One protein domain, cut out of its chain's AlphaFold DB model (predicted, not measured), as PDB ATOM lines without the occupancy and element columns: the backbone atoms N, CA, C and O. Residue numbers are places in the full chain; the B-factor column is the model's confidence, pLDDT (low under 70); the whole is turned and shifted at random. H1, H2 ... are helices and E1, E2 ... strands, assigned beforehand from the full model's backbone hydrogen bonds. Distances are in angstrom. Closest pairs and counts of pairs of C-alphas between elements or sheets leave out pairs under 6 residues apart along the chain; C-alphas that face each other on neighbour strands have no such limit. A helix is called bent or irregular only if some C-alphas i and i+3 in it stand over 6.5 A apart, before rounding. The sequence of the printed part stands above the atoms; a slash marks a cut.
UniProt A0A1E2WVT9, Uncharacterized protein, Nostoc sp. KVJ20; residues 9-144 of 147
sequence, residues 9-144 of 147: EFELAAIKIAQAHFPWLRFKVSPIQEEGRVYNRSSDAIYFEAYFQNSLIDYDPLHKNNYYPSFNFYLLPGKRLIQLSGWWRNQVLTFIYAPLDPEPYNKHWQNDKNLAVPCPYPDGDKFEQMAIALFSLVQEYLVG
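This is residues 9 to 144 of the 147 residues of an uncharacterized protein of Nostoc sp. KVJ20 (UniProt A0A1E2WVT9). One strongly twisted sheet of six strands has two helices, H1 and H2, side by side over one face, running opposite ways; the long loop between E2 and E3 reaches far out, to Leu 62. H1 covers E1, at one edge of the sheet, and H2, the last named element of the printed part, covers E4 and E5. The printed part has 136 residues, with the named elements in the order H1, E1, E2, E3, E4, E5, E6, H2, and the sheet, antiparallel throughout, has its strands in the order E1, E2, E3, E4, E5, E6. The class is mixed, helices and strands; the whole is compact, with a radius of gyration of the C-alphas of 15.2 A and spans of 46 by 35 by 31 A.

H1, residues 9 to 21, begins with C-alpha 9 at (120.859, 161.100, 306.659) and is 19.0 A long. E1, residues 25 to 32, is 20.5 A long, and E2, residues 45 to 52, is 22.9 A long. E3 is residues 73 to 77, E4 residues 82 to 88, 18.3 A, E5 residues 91 to 97, 19.5 A, and E6 residues 107 to 111. H2, residues 124 to 143, is 25.4 A long and ends with C-alpha 143 at (134.022, 164.464, 301.732). It has a kink of 45 degrees near residue 137 and is irregular, but only just: C-alphas 140 and 143 are 6.7 A apart.

The six strands form a meander, each strand the antiparallel neighbour of the one before, and E1 and E6 are the edge strands. Within hydrogen-bond range are N 28 and O 49 of the hairpin E1 and E2, 2.9 A, N 46 and O 75 of E2 and E3, 2.9 A, N 74 and O 85 of E3 and E4, 2.8 A, N 84 and O 95 of E4 and E5, 2.9 A, and N 94 and O 110 of E5 and E6, 2.9 A. The helices make two layers with the sheet, both on the same face. H1 lies over E1, at a height over the sheet of 8.8 A; the closest C-alphas are those of Ile 15 and Phe 27, 5.9 A. H2 lies over E4 and E5, at a height of 7.5 A; its closest C-alphas to E4 are those of Phe 135 and Ile 82, 6.3 A. H1 and H2 touch at a shallow tilt of 9 degrees, opposite ways; their closest C-alphas, of His 21 and Lys 126, are 6.0 A apart. In H1 each O i to N i+4 pair is within hydrogen-bond range, in H2 13 of 16.

The C-alphas farthest apart, of Leu 62 and Gly 144, are 49.4 A apart. The printed part has no cut. The links E1 to E2, E2 to E3 and E6 to H2 are long. The mean pLDDT of the printed part is 78.5; residues 32 to 44, 52 to 70 and 144 are under 70.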
ATOM      1  N   GLU A   9     120.201 161.900 305.630       91.19
ATOM      2  CA  GLU A   9     120.859 161.100 306.659       91.19
ATOM      3  C   GLU A   9     121.888 161.931 307.434       91.19
ATOM      4  O   GLU A   9     121.907 161.890 308.667       91.19
ATOM      5  N   PHE A  10     122.686 162.737 306.722       91.25
ATOM      6  CA  PHE A  10     123.617 163.676 307.341       91.25
ATOM      7  C   PHE A  10     122.861 164.713 308.170       91.25
ATOM      8  O   PHE A  10     123.195 164.920 309.334       91.25
ATOM      9  N   GLU A  11     121.834 165.351 307.601       90.69
ATOM     10  CA  GLU A  11     121.053 166.381 308.293       90.69
ATOM     11  C   GLU A  11     120.474 165.853 309.613       90.69
ATOM     12  O   GLU A  11     120.689 166.446 310.674       90.69
ATOM     13  N   LEU A  12     119.797 164.703 309.576       93.38
ATOM     14  CA  LEU A  12     119.177 164.104 310.756       93.38
ATOM     15  C   LEU A  12     120.214 163.712 311.817       93.38
ATOM     16  O   LEU A  12     120.005 163.963 313.009       93.38
ATOM     17  N   ALA A  13     121.335 163.114 311.407       95.75
ATOM     18  CA  ALA A  13     122.400 162.725 312.325       95.75
ATOM     19  C   ALA A  13     123.099 163.947 312.942       95.75
ATOM     20  O   ALA A  13     123.324 163.980 314.154       95.75
ATOM     21  N   ALA A  14     123.374 164.979 312.147       94.44
ATOM     22  CA  ALA A  14     124.014 166.203 312.603       94.44
ATOM     23  C   ALA A  14     123.131 166.979 313.590       94.44
ATOM     24  O   ALA A  14     123.616 167.426 314.632       94.44
ATOM     25  N   ILE A  15     121.822 167.078 313.323       94.19
ATOM     26  CA  ILE A  15     120.853 167.672 314.257       94.19
ATOM     27  C   ILE A  15     120.837 166.893 315.572       94.19
ATOM     28  O   ILE A  15     120.851 167.499 316.642       94.19
ATOM     29  N   LYS A  16     120.841 165.556 315.515       95.50
ATOM     30  CA  LYS A  16     120.857 164.713 316.716       95.50
ATOM     31  C   LYS A  16     122.123 164.923 317.549       95.50
ATOM     32  O   LYS A  16     122.025 164.990 318.773       95.50
ATOM     33  N   ILE A  17     123.286 165.060 316.906       95.94
ATOM     34  CA  ILE A  17     124.551 165.391 317.579       95.94
ATOM     35  C   ILE A  17     124.443 166.759 318.265       95.94
ATOM     36  O   ILE A  17     124.705 166.863 319.462       95.94
ATOM     37  N   ALA A  18     123.994 167.795 317.552       92.75
ATOM     38  CA  ALA A  18     123.856 169.137 318.117       92.75
ATOM     39  C   ALA A  18     122.874 169.171 319.307       92.75
ATOM     40  O   ALA A  18     123.172 169.743 320.355       92.75
ATOM     41  N   GLN A  19     121.732 168.485 319.191       91.94
ATOM     42  CA  GLN A  19     120.732 168.371 320.260       91.94
ATOM     43  C   GLN A  19     121.234 167.594 321.482       91.94
ATOM     44  O   GLN A  19     120.783 167.866 322.592       91.94
ATOM     45  N   ALA A  20     122.166 166.651 321.319       93.56
ATOM     46  CA  ALA A  20     122.747 165.932 322.451       93.56
ATOM     47  C   ALA A  20     123.589 166.853 323.351       93.56
ATOM     48  O   ALA A  20     123.584 166.689 324.570       93.56
ATOM     49  N   HIS A  21     124.268 167.844 322.765       91.31
ATOM     50  CA  HIS A  21     125.059 168.834 323.504       91.31
ATOM     51  C   HIS A  21     124.226 170.034 323.978       91.31
ATOM     52  O   HIS A  21     124.520 170.614 325.026       91.31
ATOM     53  N   PHE A  22     123.164 170.375 323.244       87.75
ATOM     54  CA  PHE A  22     122.271 171.493 323.541       87.75
ATOM     55  C   PHE A  22     120.796 171.054 323.520       87.75
ATOM     56  O   PHE A  22     120.053 171.404 322.601       87.75
ATOM     57  N   PRO A  23     120.330 170.305 324.540       87.12
ATOM     58  CA  PRO A  23     119.000 169.683 324.535       87.12
ATOM     59  C   PRO A  23     117.833 170.675 324.601       87.12
ATOM     60  O   PRO A  23     116.699 170.313 324.303       87.12
ATOM     61  N   TRP A  24     118.088 171.929 324.986       82.56
ATOM     62  CA  TRP A  24     117.092 173.007 324.992       82.56
ATOM     63  C   TRP A  24     116.931 173.703 323.630       82.56
ATOM     64  O   TRP A  24     116.056 174.563 323.479       82.56
ATOM     65  N   LEU A  25     117.760 173.346 322.642       83.88
ATOM     66  CA  LEU A  25     117.743 173.913 321.298       83.88
ATOM     67  C   LEU A  25     117.195 172.914 320.276       83.88
ATOM     68  O   LEU A  25     117.428 171.706 320.319       83.88
ATOM     69  N   ARG A  26     116.477 173.450 319.296       85.50
ATOM     70  CA  ARG A  26     116.182 172.813 318.017       85.50
ATOM     71  C   ARG A  26     117.120 173.385 316.973       85.50
ATOM     72  O   ARG A  26     117.466 174.557 317.043       85.50
ATOM     73  N   PHE A  27     117.496 172.554 316.010       86.44
ATOM     74  CA  PHE A  27     118.404 172.944 314.946       86.44
ATOM     75  C   PHE A  27     117.746 172.693 313.601       86.44
ATOM     76  O   PHE A  27     117.091 171.667 313.411       86.44
ATOM     77  N   LYS A  28     117.945 173.631 312.686       86.44
ATOM     78  CA  LYS A  28     117.720 173.463 311.256       86.44
ATOM     79  C   LYS A  28     119.073 173.534 310.567       86.44
ATOM     80  O   LYS A  28     119.881 174.400 310.897       86.44
ATOM     81  N   VAL A  29     119.301 172.641 309.615       85.81
ATOM     82  CA  VAL A  29     120.523 172.624 308.815       85.81
ATOM     83  C   VAL A  29     120.197 173.166 307.431       85.81
ATOM     84  O   VAL A  29     119.128 172.907 306.880       85.81
ATOM     85  N   SER A  30     121.063 173.996 306.865       81.94
ATOM     86  CA  SER A  30     120.876 174.515 305.509       81.94
ATOM     87  C   SER A  30     122.221 174.741 304.829       81.94
ATOM     88  O   SER A  30     123.162 175.186 305.489       81.94
ATOM     89  N   PRO A  31     122.347 174.452 303.524       76.12
ATOM     90  CA  PRO A  31     123.543 174.830 302.791       76.12
ATOM     91  C   PRO A  31     123.601 176.358 302.712       76.12
ATOM     92  O   PRO A  31     122.588 177.008 302.440       76.12
ATOM     93  N   ILE A  32     124.776 176.940 302.935       69.56
ATOM     94  CA  ILE A  32     125.022 178.346 302.628       69.56
ATOM     95  C   ILE A  32     125.840 178.437 301.351       69.56
ATOM     96  O   ILE A  32     126.961 177.944 301.263       69.56
ATOM     97  N   GLN A  33     125.266 179.138 300.379       57.44
ATOM     98  CA  GLN A  33     125.985 179.686 299.242       57.44
ATOM     99  C   GLN A  33     126.072 181.193 299.476       57.44
ATOM    100  O   GLN A  33     125.110 181.918 299.232       57.44
ATOM    101  N   GLU A  34     127.180 181.670 300.042       49.28
ATOM    102  CA  GLU A  34     127.389 183.113 300.182       49.28
ATOM    103  C   GLU A  34     127.994 183.665 298.885       49.28
ATOM    104  O   GLU A  34     129.149 183.396 298.553       49.28
ATOM    105  N   GLU A  35     127.224 184.468 298.148       45.25
ATOM    106  CA  GLU A  35     127.790 185.358 297.135       45.25
ATOM    107  C   GLU A  35     128.378 186.596 297.835       45.25
ATOM    108  O   GLU A  35     127.661 187.407 298.420       45.25
ATOM    109  N   GLY A  36     129.702 186.768 297.769       43.28
ATOM    110  CA  GLY A  36     130.336 188.072 297.990       43.28
ATOM    111  C   GLY A  36     130.711 188.473 299.426       43.28
ATOM    112  O   GLY A  36     131.003 189.650 299.639       43.28
ATOM    113  N   ARG A  37     130.783 187.558 300.405       38.41
ATOM    114  CA  ARG A  37     131.430 187.840 301.705       38.41
ATOM    115  C   ARG A  37     132.692 187.011 301.908       38.41
ATOM    116  O   ARG A  37     132.758 185.827 301.605       38.41
ATOM    117  N   VAL A  38     133.732 187.696 302.382       35.31
ATOM    118  CA  VAL A  38     135.085 187.166 302.563       35.31
ATOM    119  C   VAL A  38     135.130 186.328 303.841       35.31
ATOM    120  O   VAL A  38     135.596 186.784 304.878       35.31
ATOM    121  N   TYR A  39     134.683 185.079 303.745       39.16
ATOM    122  CA  TYR A  39     135.345 183.978 304.435       39.16
ATOM    123  C   TYR A  39     136.058 183.176 303.356       39.16
ATOM    124  O   TYR A  39     135.454 182.552 302.488       39.16
ATOM    125  N   ASN A  40     137.381 183.295 303.333       35.25
ATOM    126  CA  ASN A  40     138.215 182.602 302.367       35.25
ATOM    127  C   ASN A  40     138.114 181.086 302.623       35.25
ATOM    128  O   ASN A  40     138.834 180.576 303.477       35.25
ATOM    129  N   ARG A  41     137.260 180.403 301.846       37.34
ATOM    130  CA  ARG A  41     137.298 178.995 301.387       37.34
ATOM    131  C   ARG A  41     135.994 178.212 301.610       37.34
ATOM    132  O   ARG A  41     135.492 178.106 302.717       37.34
ATOM    133  N   SER A  42     135.613 177.603 300.484       41.22
ATOM    134  CA  SER A  42     134.597 176.594 300.169       41.22
ATOM    135  C   SER A  42     133.127 177.022 300.117       41.22
ATOM    136  O   SER A  42     132.470 177.373 301.087       41.22
ATOM    137  N   SER A  43     132.613 176.875 298.902       49.97
ATOM    138  CA  SER A  43     131.234 176.871 298.419       49.97
ATOM    139  C   SER A  43     130.288 175.860 299.092       49.97
ATOM    140  O   SER A  43     129.207 175.625 298.561       49.97
ATOM    141  N   ASP A  44     130.671 175.273 300.232       64.62
ATOM    142  CA  ASP A  44     130.037 174.087 300.832       64.62
ATOM    143  C   ASP A  44     129.817 174.233 302.350       64.62
ATOM    144  O   ASP A  44     129.724 173.244 303.079       64.62
ATOM    145  N   ALA A  45     129.775 175.469 302.861       75.31
ATOM    146  CA  ALA A  45     129.490 175.707 304.271       75.31
ATOM    147  C   ALA A  45     128.066 175.252 304.622       75.31
ATOM    148  O   ALA A  45     127.100 175.509 303.898       75.31
ATOM    149  N   ILE A  46     127.933 174.604 305.775       81.44
ATOM    150  CA  ILE A  46     126.658 174.145 306.315       81.44
ATOM    151  C   ILE A  46     126.303 175.016 307.507       81.44
ATOM    152  O   ILE A  46     127.080 175.155 308.448       81.44
ATOM    153  N   TYR A  47     125.115 175.598 307.480       83.06
ATOM    154  CA  TYR A  47     124.627 176.462 308.537       83.06
ATOM    155  C   TYR A  47     123.682 175.728 309.460       83.06
ATOM    156  O   TYR A  47     122.717 175.109 309.014       83.06
ATOM    157  N   PHE A  48     123.965 175.846 310.748       86.06
ATOM    158  CA  PHE A  48     123.106 175.398 311.822       86.06
ATOM    159  C   PHE A  48     122.398 176.618 312.381       86.06
ATOM    160  O   PHE A  48     123.024 177.493 312.977       86.06
ATOM    161  N   GLU A  49     121.087 176.665 312.191       83.12
ATOM    162  CA  GLU A  49     120.223 177.668 312.796       83.12
ATOM    163  C   GLU A  49     119.571 177.074 314.045       83.12
ATOM    164  O   GLU A  49     118.892 176.046 313.968       83.12
ATOM    165  N   ALA A  50     119.813 177.695 315.196       80.44
ATOM    166  CA  ALA A  50     119.347 177.242 316.493       80.44
ATOM    167  C   ALA A  50     118.125 178.044 316.958       80.44
ATOM    168  O   ALA A  50     118.118 179.274 316.940       80.44
ATOM    169  N   TYR A  51     117.115 177.343 317.465       77.50
ATOM    170  CA  TYR A  51     115.891 177.929 318.008       77.50
ATOM    171  C   TYR A  51     115.554 177.290 319.349       77.50
ATOM    172  O   TYR A  51     115.753 176.092 319.541       77.50
ATOM    173  N   PHE A  52     115.002 178.054 320.286       69.81
ATOM    174  CA  PHE A  52     114.571 177.491 321.564       69.81
ATOM    175  C   PHE A  52     113.342 176.600 321.385       69.81
ATOM    176  O   PHE A  52     112.385 176.968 320.704       69.81
ATOM    177  N   GLN A  53     113.358 175.427 322.021       59.25
ATOM    178  CA  GLN A  53     112.255 174.467 321.929       59.25
ATOM    179  C   GLN A  53     110.947 174.997 322.539       59.25
ATOM    180  O   GLN A  53     109.869 174.584 322.117       59.25
ATOM    181  N   ASN A  54     111.039 175.930 323.488       54.91
ATOM    182  CA  ASN A  54     109.893 176.611 324.071       54.91
ATOM    183  C   ASN A  54     109.946 178.094 323.696       54.91
ATOM    184  O   ASN A  54     110.873 178.801 324.081       54.91
ATOM    185  N   SER A  55     108.902 178.583 323.031       48.47
ATOM    186  CA  SER A  55     108.653 180.011 322.778       48.47
ATOM    187  C   SER A  55     108.362 180.831 324.051       48.47
ATOM    188  O   SER A  55     108.037 182.008 323.952       48.47
ATOM    189  N   LEU A  56     108.462 180.208 325.232       43.56
ATOM    190  CA  LEU A  56     108.106 180.744 326.550       43.56
ATOM    191  C   LEU A  56     109.322 181.044 327.439       43.56
ATOM    192  O   LEU A  56     109.173 181.161 328.651       43.56
ATOM    193  N   ILE A  57     110.532 181.152 326.882       49.69
ATOM    194  CA  ILE A  57     111.579 181.858 327.628       49.69
ATOM    195  C   ILE A  57     111.119 183.311 327.665       49.69
ATOM    196  O   ILE A  57     111.242 184.015 326.663       49.69
ATOM    197  N   ASP A  58     110.491 183.692 328.781       41.75
ATOM    198  CA  ASP A  58     110.004 185.039 329.036       41.75
ATOM    199  C   ASP A  58     111.107 186.019 328.655       41.75
ATOM    200  O   ASP A  58     112.188 186.062 329.247       41.75
ATOM    201  N   TYR A  59     110.832 186.769 327.593       42.69
ATOM    202  CA  TYR A  59     111.615 187.919 327.207       42.69
ATOM    203  C   TYR A  59     111.584 188.887 328.390       42.69
ATOM    204  O   TYR A  59     110.595 189.591 328.584       42.69
ATOM    205  N   ASP A  60     112.639 188.893 329.204       43.38
ATOM    206  CA  ASP A  60     112.833 189.895 330.245       43.38
ATOM    207  C   ASP A  60     113.595 191.093 329.644       43.38
ATOM    208  O   ASP A  60     114.819 191.031 329.457       43.38
ATOM    209  N   PRO A  61     112.908 192.208 329.327       42.81
ATOM    210  CA  PRO A  61     113.538 193.393 328.753       42.81
ATOM    211  C   PRO A  61     114.538 194.086 329.694       42.81
ATOM    212  O   PRO A  61     115.278 194.958 329.226       42.81
ATOM    213  N   LEU A  62     114.594 193.726 330.984       43.56
ATOM    214  CA  LEU A  62     115.569 194.248 331.949       43.56
ATOM    215  C   LEU A  62     116.902 193.481 331.924       43.56
ATOM    216  O   LEU A  62     117.927 194.036 332.315       43.56
ATOM    217  N   HIS A  63     116.927 192.259 331.380       46.09
ATOM    218  CA  HIS A  63     118.120 191.409 331.264       46.09
ATOM    219  C   HIS A  63     118.593 191.248 329.810       46.09
ATOM    220  O   HIS A  63     119.069 190.185 329.410       46.09
ATOM    221  N   LYS A  64     118.538 192.331 329.018       39.38
ATOM    222  CA  LYS A  64     118.990 192.392 327.608       39.38
ATOM    223  C   LYS A  64     120.377 191.790 327.324       39.38
ATOM    224  O   LYS A  64     120.642 191.419 326.188       39.38
ATOM    225  N   ASN A  65     121.240 191.671 328.334       39.59
ATOM    226  CA  ASN A  65     122.604 191.154 328.197       39.59
ATOM    227  C   ASN A  65     122.751 189.650 328.509       39.59
ATOM    228  O   ASN A  65     123.836 189.111 328.316       39.59
ATOM    229  N   ASN A  66     121.690 188.976 328.974       36.50
ATOM    230  CA  ASN A  66     121.656 187.521 329.200       36.50
ATOM    231  C   ASN A  66     121.011 186.752 328.039       36.50
ATOM    232  O   ASN A  66     120.757 185.553 328.151       36.50
ATOM    233  N   TYR A  67     120.763 187.423 326.913       42.28
ATOM    234  CA  TYR A  67     120.483 186.719 325.675       42.28
ATOM    235  C   TYR A  67     121.721 185.900 325.334       42.28
ATOM    236  O   TYR A  67     122.755 186.467 324.986       42.28
ATOM    237  N   TYR A  68     121.622 184.573 325.448       49.91
ATOM    238  CA  TYR A  68     122.516 183.688 324.720       49.91
ATOM    239  C   TYR A  68     122.436 184.145 323.260       49.91
ATOM    240  O   TYR A  68     121.364 184.008 322.657       49.91
ATOM    241  N   PRO A  69     123.490 184.789 322.718       47.56
ATOM    242  CA  PRO A  69     123.472 185.211 321.331       47.56
ATOM    243  C   PRO A  69     123.191 183.956 320.519       47.56
ATOM    244  O   PRO A  69     123.647 182.876 320.895       47.56
ATOM    245  N   SER A  70     122.360 184.095 319.487       58.50
ATOM    246  CA  SER A  70     121.954 183.010 318.596       58.50
ATOM    247  C   SER A  70     123.039 181.936 318.504       58.50
ATOM    248  O   SER A  70     124.136 182.233 318.025       58.50
ATOM    249  N   PHE A  71     122.744 180.711 318.948       74.69
ATOM    250  CA  PHE A  71     123.649 179.551 318.877       74.69
ATOM    251  C   PHE A  71     123.873 179.073 317.434       74.69
ATOM    252  O   PHE A  71     124.152 177.907 317.177       74.69
ATOM    253  N   ASN A  72     123.707 179.980 316.480       84.38
ATOM    254  CA  ASN A  72     123.889 179.730 315.078       84.38
ATOM    255  C   ASN A  72     125.377 179.592 314.805       84.38
ATOM    256  O   ASN A  72     126.190 180.390 315.287       84.38
ATOM    257  N   PHE A  73     125.731 178.597 314.007       86.94
ATOM    258  CA  PHE A  73     127.112 178.379 313.631       86.94
ATOM    259  C   PHE A  73     127.237 177.820 312.225       86.94
ATOM    260  O   PHE A  73     126.321 177.213 311.670       86.94
ATOM    261  N   TYR A  74     128.413 178.042 311.663       88.12
ATOM    262  CA  TYR A  74     128.825 177.519 310.377       88.12
ATOM    263  C   TYR A  74     129.727 176.317 310.612       88.12
ATOM    264  O   TYR A  74     130.692 176.406 311.369       88.12
ATOM    265  N   LEU A  75     129.422 175.218 309.937       90.19
ATOM    266  CA  LEU A  75     130.292 174.069 309.768       90.19
ATOM    267  C   LEU A  75     130.955 174.178 308.397       90.19
ATOM    268  O   LEU A  75     130.278 174.127 307.370       90.19
ATOM    269  N   LEU A  76     132.278 174.305 308.383       88.12
ATOM    270  CA  LEU A  76     133.069 174.216 307.163       88.12
ATOM    271  C   LEU A  76     133.687 172.815 307.101       88.12
ATOM    272  O   LEU A  76     134.567 172.501 307.916       88.12
ATOM    273  N   PRO A  77     133.222 171.955 306.179       86.31
ATOM    274  CA  PRO A  77     133.784 170.628 306.005       86.31
ATOM    275  C   PRO A  77     135.138 170.693 305.290       86.31
ATOM    276  O   PRO A  77     135.376 171.533 304.421       86.31
ATOM    277  N   GLY A  78     136.028 169.765 305.629       83.75
ATOM    278  CA  GLY A  78     137.318 169.601 304.972       83.75
ATOM    279  C   GLY A  78     137.806 168.155 305.033       83.75
ATOM    280  O   GLY A  78     137.399 167.375 305.892       83.75
ATOM    281  N   LYS A  79     138.727 167.800 304.124       82.31
ATOM    282  CA  LYS A  79     139.281 166.434 304.023       82.31
ATOM    283  C   LYS A  79     140.003 165.948 305.282       82.31
ATOM    284  O   LYS A  79     140.086 164.757 305.531       82.31
ATOM    285  N   ARG A  80     140.599 166.866 306.044       88.50
ATOM    286  CA  ARG A  80     141.442 166.532 307.210       88.50
ATOM    287  C   ARG A  80     141.017 167.230 308.491       88.50
ATOM    288  O   ARG A  80     141.550 166.932 309.554       88.50
ATOM    289  N   LEU A  81     140.086 168.167 308.372       92.12
ATOM    290  CA  LEU A  81     139.631 169.000 309.464       92.12
ATOM    291  C   LEU A  81     138.192 169.429 309.232       92.12
ATOM    292  O   LEU A  81     137.723 169.450 308.095       92.12
ATOM    293  N   ILE A  82     137.536 169.840 310.304       92.88
ATOM    294  CA  ILE A  82     136.334 170.662 310.237       92.88
ATOM    295  C   ILE A  82     136.558 171.956 311.010       92.88
ATOM    296  O   ILE A  82     137.399 172.022 311.913       92.88
ATOM    297  N   GLN A  83     135.785 172.978 310.664       92.56
ATOM    298  CA  GLN A  83     135.748 174.227 311.415       92.56
ATOM    299  C   GLN A  83     134.318 174.525 311.839       92.56
ATOM    300  O   GLN A  83     133.407 174.447 311.016       92.56
ATOM    301  N   LEU A  84     134.136 174.878 313.107       92.75
ATOM    302  CA  LEU A  84     132.875 175.379 313.635       92.75
ATOM    303  C   LEU A  84     133.043 176.848 314.019       92.75
ATOM    304  O   LEU A  84     133.783 177.160 314.950       92.75
ATOM    305  N   SER A  85     132.352 177.743 313.318       89.44
ATOM    306  CA  SER A  85     132.427 179.193 313.534       89.44
ATOM    307  C   SER A  85     131.100 179.727 314.049       89.44
ATOM    308  O   SER A  85     130.070 179.529 313.409       89.44
ATOM    309  N   GLY A  86     131.113 180.439 315.171       84.25
ATOM    310  CA  GLY A  86     129.905 181.003 315.777       84.25
ATOM    311  C   GLY A  86     130.173 182.315 316.503       84.25
ATOM    312  O   GLY A  86     131.323 182.682 316.751       84.25
ATOM    313  N   TRP A  87     129.105 183.032 316.845       82.62
ATOM    314  CA  TRP A  87     129.205 184.247 317.649       82.62
ATOM    315  C   TRP A  87     129.349 183.907 319.130       82.62
ATOM    316  O   TRP A  87     128.483 183.276 319.728       82.62
ATOM    317  N   TRP A  88     130.427 184.393 319.736       81.69
ATOM    318  CA  TRP A  88     130.698 184.282 321.163       81.69
ATOM    319  C   TRP A  88     130.789 185.679 321.762       81.69
ATOM    320  O   TRP A  88     131.784 186.391 321.596       81.69
ATOM    321  N   ARG A  89     129.739 186.082 322.487       77.62
ATOM    322  CA  ARG A  89     129.563 187.454 322.990       77.62
ATOM    323  C   ARG A  89     129.632 188.468 321.839       77.62
ATOM    324  O   ARG A  89     128.678 188.573 321.081       77.62
ATOM    325  N   ASN A  90     130.759 189.165 321.686       77.75
ATOM    326  CA  ASN A  90     130.933 190.270 320.735       77.75
ATOM    327  C   ASN A  90     131.936 189.956 319.613       77.75
ATOM    328  O   ASN A  90     132.379 190.872 318.924       77.75
ATOM    329  N   GLN A  91     132.343 188.697 319.452       82.94
ATOM    330  CA  GLN A  91     133.292 188.287 318.418       82.94
ATOM    331  C   GLN A  91     132.908 186.934 317.826       82.94
ATOM    332  O   GLN A  91     132.308 186.098 318.505       82.94
ATOM    333  N   VAL A  92     133.285 186.707 316.572       85.44
ATOM    334  CA  VAL A  92     133.225 185.373 315.972       85.44
ATOM    335  C   VAL A  92     134.443 184.593 316.448       85.44
ATOM    336  O   VAL A  92     135.573 185.071 316.335       85.44
ATOM    337  N   LEU A  93     134.203 183.403 316.991       90.81
ATOM    338  CA  LEU A  93     135.256 182.443 317.294       90.81
ATOM    339  C   LEU A  93     135.058 181.195 316.448       90.81
ATOM    340  O   LEU A  93     133.927 180.759 316.213       90.81
ATOM    341  N   THR A  94     136.177 180.618 316.038       92.56
ATOM    342  CA  THR A  94     136.231 179.394 315.253       92.56
ATOM    343  C   THR A  94     136.977 178.335 316.038       92.56
ATOM    344  O   THR A  94     138.128 178.540 316.426       92.56
ATOM    345  N   PHE A  95     136.332 177.194 316.242       95.38
ATOM    346  CA  PHE A  95     137.002 175.980 316.671       95.38
ATOM    347  C   PHE A  95     137.436 175.186 315.444       95.38
ATOM    348  O   PHE A  95     136.627 174.918 314.555       95.38
ATOM    349  N   ILE A  96     138.708 174.805 315.400       95.38
ATOM    350  CA  ILE A  96     139.276 173.948 314.365       95.38
ATOM    351  C   ILE A  96     139.550 172.591 314.994       95.38
ATOM    352  O   ILE A  96     140.250 172.516 316.001       95.38
ATOM    353  N   TYR A  97     139.035 171.532 314.374       96.50
ATOM    354  CA  TYR A  97     139.338 170.153 314.737       96.50
ATOM    355  C   TYR A  97     139.945 169.426 313.540       96.50
ATOM    356  O   TYR A  97     139.280 169.235 312.524       96.50
ATOM    357  N   ALA A  98     141.209 169.039 313.671       94.75
ATOM    358  CA  ALA A  98     142.055 168.427 312.656       94.75
ATOM    359  C   ALA A  98     142.756 167.178 313.236       94.75
ATOM    360  O   ALA A  98     143.961 167.198 313.477       94.75
ATOM    361  N   PRO A  99     142.034 166.070 313.489       92.25
ATOM    362  CA  PRO A  99     142.571 164.912 314.218       92.25
ATOM    363  C   PRO A  99     143.736 164.194 313.526       92.25
ATOM    364  O   PRO A  99     144.407 163.379 314.151       92.25
ATOM    365  N   LEU A 100     143.959 164.469 312.239       88.50
ATOM    366  CA  LEU A 100     145.058 163.907 311.451       88.50
ATOM    367  C   LEU A 100     146.352 164.731 311.535       88.50
ATOM    368  O   LEU A 100     147.375 164.322 310.987       88.50
ATOM    369  N   ASP A 101     146.306 165.895 312.176       88.50
ATOM    370  CA  ASP A 101     147.466 166.756 312.381       88.50
ATOM    371  C   ASP A 101     148.099 166.468 313.757       88.50
ATOM    372  O   ASP A 101     147.436 165.937 314.650       88.50
ATOM    373  N   PRO A 102     149.397 166.756 313.963       87.12
ATOM    374  CA  PRO A 102     150.038 166.547 315.257       87.12
ATOM    375  C   PRO A 102     149.564 167.568 316.303       87.12
ATOM    376  O   PRO A 102     149.322 168.737 315.996       87.12
ATOM    377  N   GLU A 103     149.496 167.145 317.565       84.00
ATOM    378  CA  GLU A 103     149.351 168.055 318.712       84.00
ATOM    379  C   GLU A 103     150.486 169.106 318.722       84.00
ATOM    380  O   GLU A 103     151.630 168.774 318.387       84.00
ATOM    381  N   PRO A 104     150.213 170.368 319.108       80.06
ATOM    382  CA  PRO A 104     148.938 170.894 319.614       80.06
ATOM    383  C   PRO A 104     147.997 171.432 318.516       80.06
ATOM    384  O   PRO A 104     147.029 172.126 318.810       80.06
ATOM    385  N   TYR A 105     148.293 171.188 317.237       83.12
ATOM    386  CA  TYR A 105     147.564 171.803 316.119       83.12
ATOM    387  C   TYR A 105     146.251 171.094 315.779       83.12
ATOM    388  O   TYR A 105     145.393 171.677 315.116       83.12
ATOM    389  N   ASN A 106     146.078 169.863 316.255       91.44
ATOM    390  CA  ASN A 106     144.922 169.018 315.968       91.44
ATOM    391  C   ASN A 106     143.595 169.540 316.540       91.44
ATOM    392  O   ASN A 106     142.530 169.116 316.090       91.44
ATOM    393  N   LYS A 107     143.629 170.452 317.515       94.69
ATOM    394  CA  LYS A 107     142.458 171.182 317.991       94.69
ATOM    395  C   LYS A 107     142.846 172.528 318.581       94.69
ATOM    396  O   LYS A 107     143.726 172.612 319.430       94.69
ATOM    397  N   HIS A 108     142.181 173.591 318.156       95.44
ATOM    398  CA  HIS A 108     142.419 174.917 318.718       95.44
ATOM    399  C   HIS A 108     141.266 175.871 318.427       95.44
ATOM    400  O   HIS A 108     140.501 175.696 317.479       95.44
ATOM    401  N   TRP A 109     141.177 176.911 319.252       95.12
ATOM    402  CA  TRP A 109     140.279 178.033 319.041       95.12
ATOM    403  C   TRP A 109     141.038 179.219 318.470       95.12
ATOM    404  O   TRP A 109     142.160 179.509 318.887       95.12
ATOM    405  N   GLN A 110     140.392 179.944 317.565       94.75
ATOM    406  CA  GLN A 110     140.895 181.202 317.035       94.75
ATOM    407  C   GLN A 110     139.789 182.254 316.921       94.75
ATOM    408  O   GLN A 110     138.605 181.921 316.848       94.75
ATOM    409  N   ASN A 111     140.171 183.529 316.913       90.88
ATOM    410  CA  ASN A 111     139.265 184.634 316.593       90.88
ATOM    411  C   ASN A 111     139.246 184.953 315.085       90.88
ATOM    412  O   ASN A 111     139.941 184.325 314.287       90.88
ATOM    413  N   ASP A 112     138.486 185.979 314.708       85.75
ATOM    414  CA  ASP A 112     138.366 186.516 313.345       85.75
ATOM    415  C   ASP A 112     139.692 186.989 312.711       85.75
ATOM    416  O   ASP A 112     139.787 187.143 311.494       85.75
ATOM    417  N   LYS A 113     140.738 187.183 313.520       88.06
ATOM    418  CA  LYS A 113     142.100 187.531 313.084       88.06
ATOM    419  C   LYS A 113     143.036 186.319 313.006       88.06
ATOM    420  O   LYS A 113     144.240 186.509 312.853       88.06
ATOM    421  N   ASN A 114     142.511 185.094 313.114       87.12
ATOM    422  CA  ASN A 114     143.271 183.837 313.198       87.12
ATOM    423  C   ASN A 114     144.265 183.794 314.373       87.12
ATOM    424  O   ASN A 114     145.280 183.099 314.321       87.12
ATOM    425  N   LEU A 115     144.011 184.563 315.435       92.88
ATOM    426  CA  LEU A 115     144.821 184.508 316.645       92.88
ATOM    427  C   LEU A 115     144.273 183.419 317.556       92.88
ATOM    428  O   LEU A 115     143.070 183.395 317.816       92.88
ATOM    429  N   ALA A 116     145.163 182.565 318.060       94.25
ATOM    430  CA  ALA A 116     144.807 181.540 319.027       94.25
ATOM    431  C   ALA A 116     144.189 182.172 320.284       94.25
ATOM    432  O   ALA A 116     144.716 183.142 320.835       94.25
ATOM    433  N   VAL A 117     143.077 181.608 320.743       93.94
ATOM    434  CA  VAL A 117     142.381 182.023 321.967       93.94
ATOM    435  C   VAL A 117     142.129 180.804 322.857       93.94
ATOM    436  O   VAL A 117     142.113 179.678 322.362       93.94
ATOM    437  N   PRO A 118     141.952 180.982 324.175       92.81
ATOM    438  CA  PRO A 118     141.507 179.890 325.032       92.81
ATOM    439  C   PRO A 118     140.087 179.437 324.666       92.81
ATOM    440  O   PRO A 118     139.309 180.200 324.091       92.81
ATOM    441  N   CYS A 119     139.747 178.208 325.066       92.69
ATOM    442  CA  CYS A 119     138.392 177.669 324.964       92.69
ATOM    443  C   CYS A 119     137.375 178.650 325.587       92.69
ATOM    444  O   CYS A 119     137.547 179.059 326.744       92.69
ATOM    445  N   PRO A 120     136.347 179.089 324.839       90.12
ATOM    446  CA  PRO A 120     135.437 180.118 325.309       90.12
ATOM    447  C   PRO A 120     134.416 179.575 326.320       90.12
ATOM    448  O   PRO A 120     133.811 178.524 326.139       90.12
ATOM    449  N   TYR A 121     134.173 180.334 327.389       82.94
ATOM    450  CA  TYR A 121     133.144 180.037 328.395       82.94
ATOM    451  C   TYR A 121     131.767 180.601 327.973       82.94
ATOM    452  O   TYR A 121     131.728 181.729 327.460       82.94
ATOM    453  N   PRO A 122     130.628 179.927 328.260       84.06
ATOM    454  CA  PRO A 122     130.503 178.697 329.059       84.06
ATOM    455  C   PRO A 122     130.528 177.375 328.294       84.06
ATOM    456  O   PRO A 122     130.790 176.358 328.916       84.06
ATOM    457  N   ASP A 123     130.247 177.375 326.991       86.62
ATOM    458  CA  ASP A 123     129.913 176.143 326.261       86.62
ATOM    459  C   ASP A 123     130.997 175.685 325.270       86.62
ATOM    460  O   ASP A 123     130.718 174.894 324.365       86.62
ATOM    461  N   GLY A 124     132.217 176.226 325.365       90.25
ATOM    462  CA  GLY A 124     133.295 175.919 324.424       90.25
ATOM    463  C   GLY A 124     133.626 174.430 324.407       90.25
ATOM    464  O   GLY A 124     133.715 173.840 323.339       90.25
ATOM    465  N   ASP A 125     133.679 173.792 325.573       92.38
ATOM    466  CA  ASP A 125     133.905 172.353 325.734       92.38
ATOM    467  C   ASP A 125     132.841 171.499 325.023       92.38
ATOM    468  O   ASP A 125     133.166 170.521 324.344       92.38
ATOM    469  N   LYS A 126     131.567 171.892 325.112       91.38
ATOM    470  CA  LYS A 126     130.466 171.243 324.388       91.38
ATOM    471  C   LYS A 126     130.621 171.414 322.883       91.38
ATOM    472  O   LYS A 126     130.356 170.474 322.137       91.38
ATOM    473  N   PHE A 127     131.074 172.585 322.435       90.88
ATOM    474  CA  PHE A 127     131.366 172.847 321.026       90.88
ATOM    475  C   PHE A 127     132.508 171.971 320.504       90.88
ATOM    476  O   PHE A 127     132.411 171.440 319.399       90.88
ATOM    477  N   GLU A 128     133.556 171.766 321.305       94.81
ATOM    478  CA  GLU A 128     134.664 170.874 320.955       94.81
ATOM    479  C   GLU A 128     134.183 169.429 320.786       94.81
ATOM    480  O   GLU A 128     134.470 168.792 319.772       94.81
ATOM    481  N   GLN A 129     133.401 168.921 321.744       94.75
ATOM    482  CA  GLN A 129     132.832 167.570 321.678       94.75
ATOM    483  C   GLN A 129     131.882 167.401 320.487       94.75
ATOM    484  O   GLN A 129     131.942 166.388 319.788       94.75
ATOM    485  N   MET A 130     131.060 168.417 320.213       94.88
ATOM    486  CA  MET A 130     130.181 168.449 319.049       94.88
ATOM    487  C   MET A 130     130.983 168.384 317.744       94.88
ATOM    488  O   MET A 130     130.627 167.617 316.853       94.88
ATOM    489  N   ALA A 131     132.091 169.123 317.629       94.38
ATOM    490  CA  ALA A 131     132.973 169.052 316.463       94.38
ATOM    491  C   ALA A 131     133.579 167.653 316.281       94.38
ATOM    492  O   ALA A 131     133.588 167.121 315.172       94.38
ATOM    493  N   ILE A 132     134.041 167.026 317.364       94.19
ATOM    494  CA  ILE A 132     134.591 165.666 317.310       94.19
ATOM    495  C   ILE A 132     133.553 164.687 316.743       94.19
ATOM    496  O   ILE A 132     133.874 163.909 315.846       94.19
ATOM    497  N   ALA A 133     132.305 164.757 317.215       94.19
ATOM    498  CA  ALA A 133     131.222 163.903 316.733       94.19
ATOM    499  C   ALA A 133     130.819 164.209 315.278       94.19
ATOM    500  O   ALA A 133     130.569 163.290 314.497       94.19
ATOM    501  N   LEU A 134     130.787 165.488 314.890       94.62
ATOM    502  CA  LEU A 134     130.469 165.904 313.522       94.62
ATOM    503  C   LEU A 134     131.556 165.503 312.519       94.62
ATOM    504  O   LEU A 134     131.230 165.244 311.365       94.62
ATOM    505  N   PHE A 135     132.826 165.429 312.924       93.50
ATOM    506  CA  PHE A 135     133.932 165.127 312.013       93.50
ATOM    507  C   PHE A 135     133.733 163.804 311.272       93.50
ATOM    508  O   PHE A 135     133.810 163.785 310.046       93.50
ATOM    509  N   SER A 136     133.427 162.720 311.991       89.31
ATOM    510  CA  SER A 136     133.187 161.406 311.381       89.31
ATOM    511  C   SER A 136     132.029 161.445 310.385       89.31
ATOM    512  O   SER A 136     132.153 160.927 309.279       89.31
ATOM    513  N   LEU A 137     130.943 162.134 310.746       91.94
ATOM    514  CA  LEU A 137     129.764 162.281 309.898       91.94
ATOM    515  C   LEU A 137     130.072 163.087 308.621       91.94
ATOM    516  O   LEU A 137     129.613 162.750 307.533       91.94
ATOM    517  N   VAL A 138     130.890 164.136 308.734       90.12
ATOM    518  CA  VAL A 138     131.360 164.929 307.588       90.12
ATOM    519  C   VAL A 138     132.208 164.081 306.640       90.12
ATOM    520  O   VAL A 138     132.017 164.167 305.425       90.12
ATOM    521  N   GLN A 139     133.120 163.258 307.169       88.69
ATOM    522  CA  GLN A 139     133.953 162.388 306.332       88.69
ATOM    523  C   GLN A 139     133.113 161.362 305.562       88.69
ATOM    524  O   GLN A 139     133.361 161.133 304.380       88.69
ATOM    525  N   GLU A 140     132.098 160.789 306.209       88.56
ATOM    526  CA  GLU A 140     131.211 159.791 305.608       88.56
ATOM    527  C   GLU A 140     130.366 160.365 304.461       88.56
ATOM    528  O   GLU A 140     130.325 159.786 303.377       88.56
ATOM    529  N   TYR A 141     129.719 161.514 304.678       85.56
ATOM    530  CA  TYR A 141     128.665 161.991 303.774       85.56
ATOM    531  C   TYR A 141     129.073 163.120 302.828       85.56
ATOM    532  O   TYR A 141     128.441 163.285 301.786       85.56
ATOM    533  N   LEU A 142     130.070 163.934 303.185       80.25
ATOM    534  CA  LEU A 142     130.341 165.195 302.476       80.25
ATOM    535  C   LEU A 142     131.687 165.221 301.765       80.25
ATOM    536  O   LEU A 142     131.852 165.931 300.778       80.25
ATOM    537  N   VAL A 143     132.661 164.475 302.276       73.56
ATOM    538  CA  VAL A 143     134.022 164.464 301.732       73.56
ATOM    539  C   VAL A 143     134.251 163.268 300.803       73.56
ATOM    540  O   VAL A 143     135.070 163.359 299.888       73.56
ATOM    541  N   GLY A 144     133.488 162.186 300.990       56.50
ATOM    542  CA  GLY A 144     133.727 160.906 300.335       56.50
ATOM    543  C   GLY A 144     134.926 160.200 300.970       56.50
ATOM    544  O   GLY A 144     136.030 160.740 301.031       56.50
TER     545      GLY A 144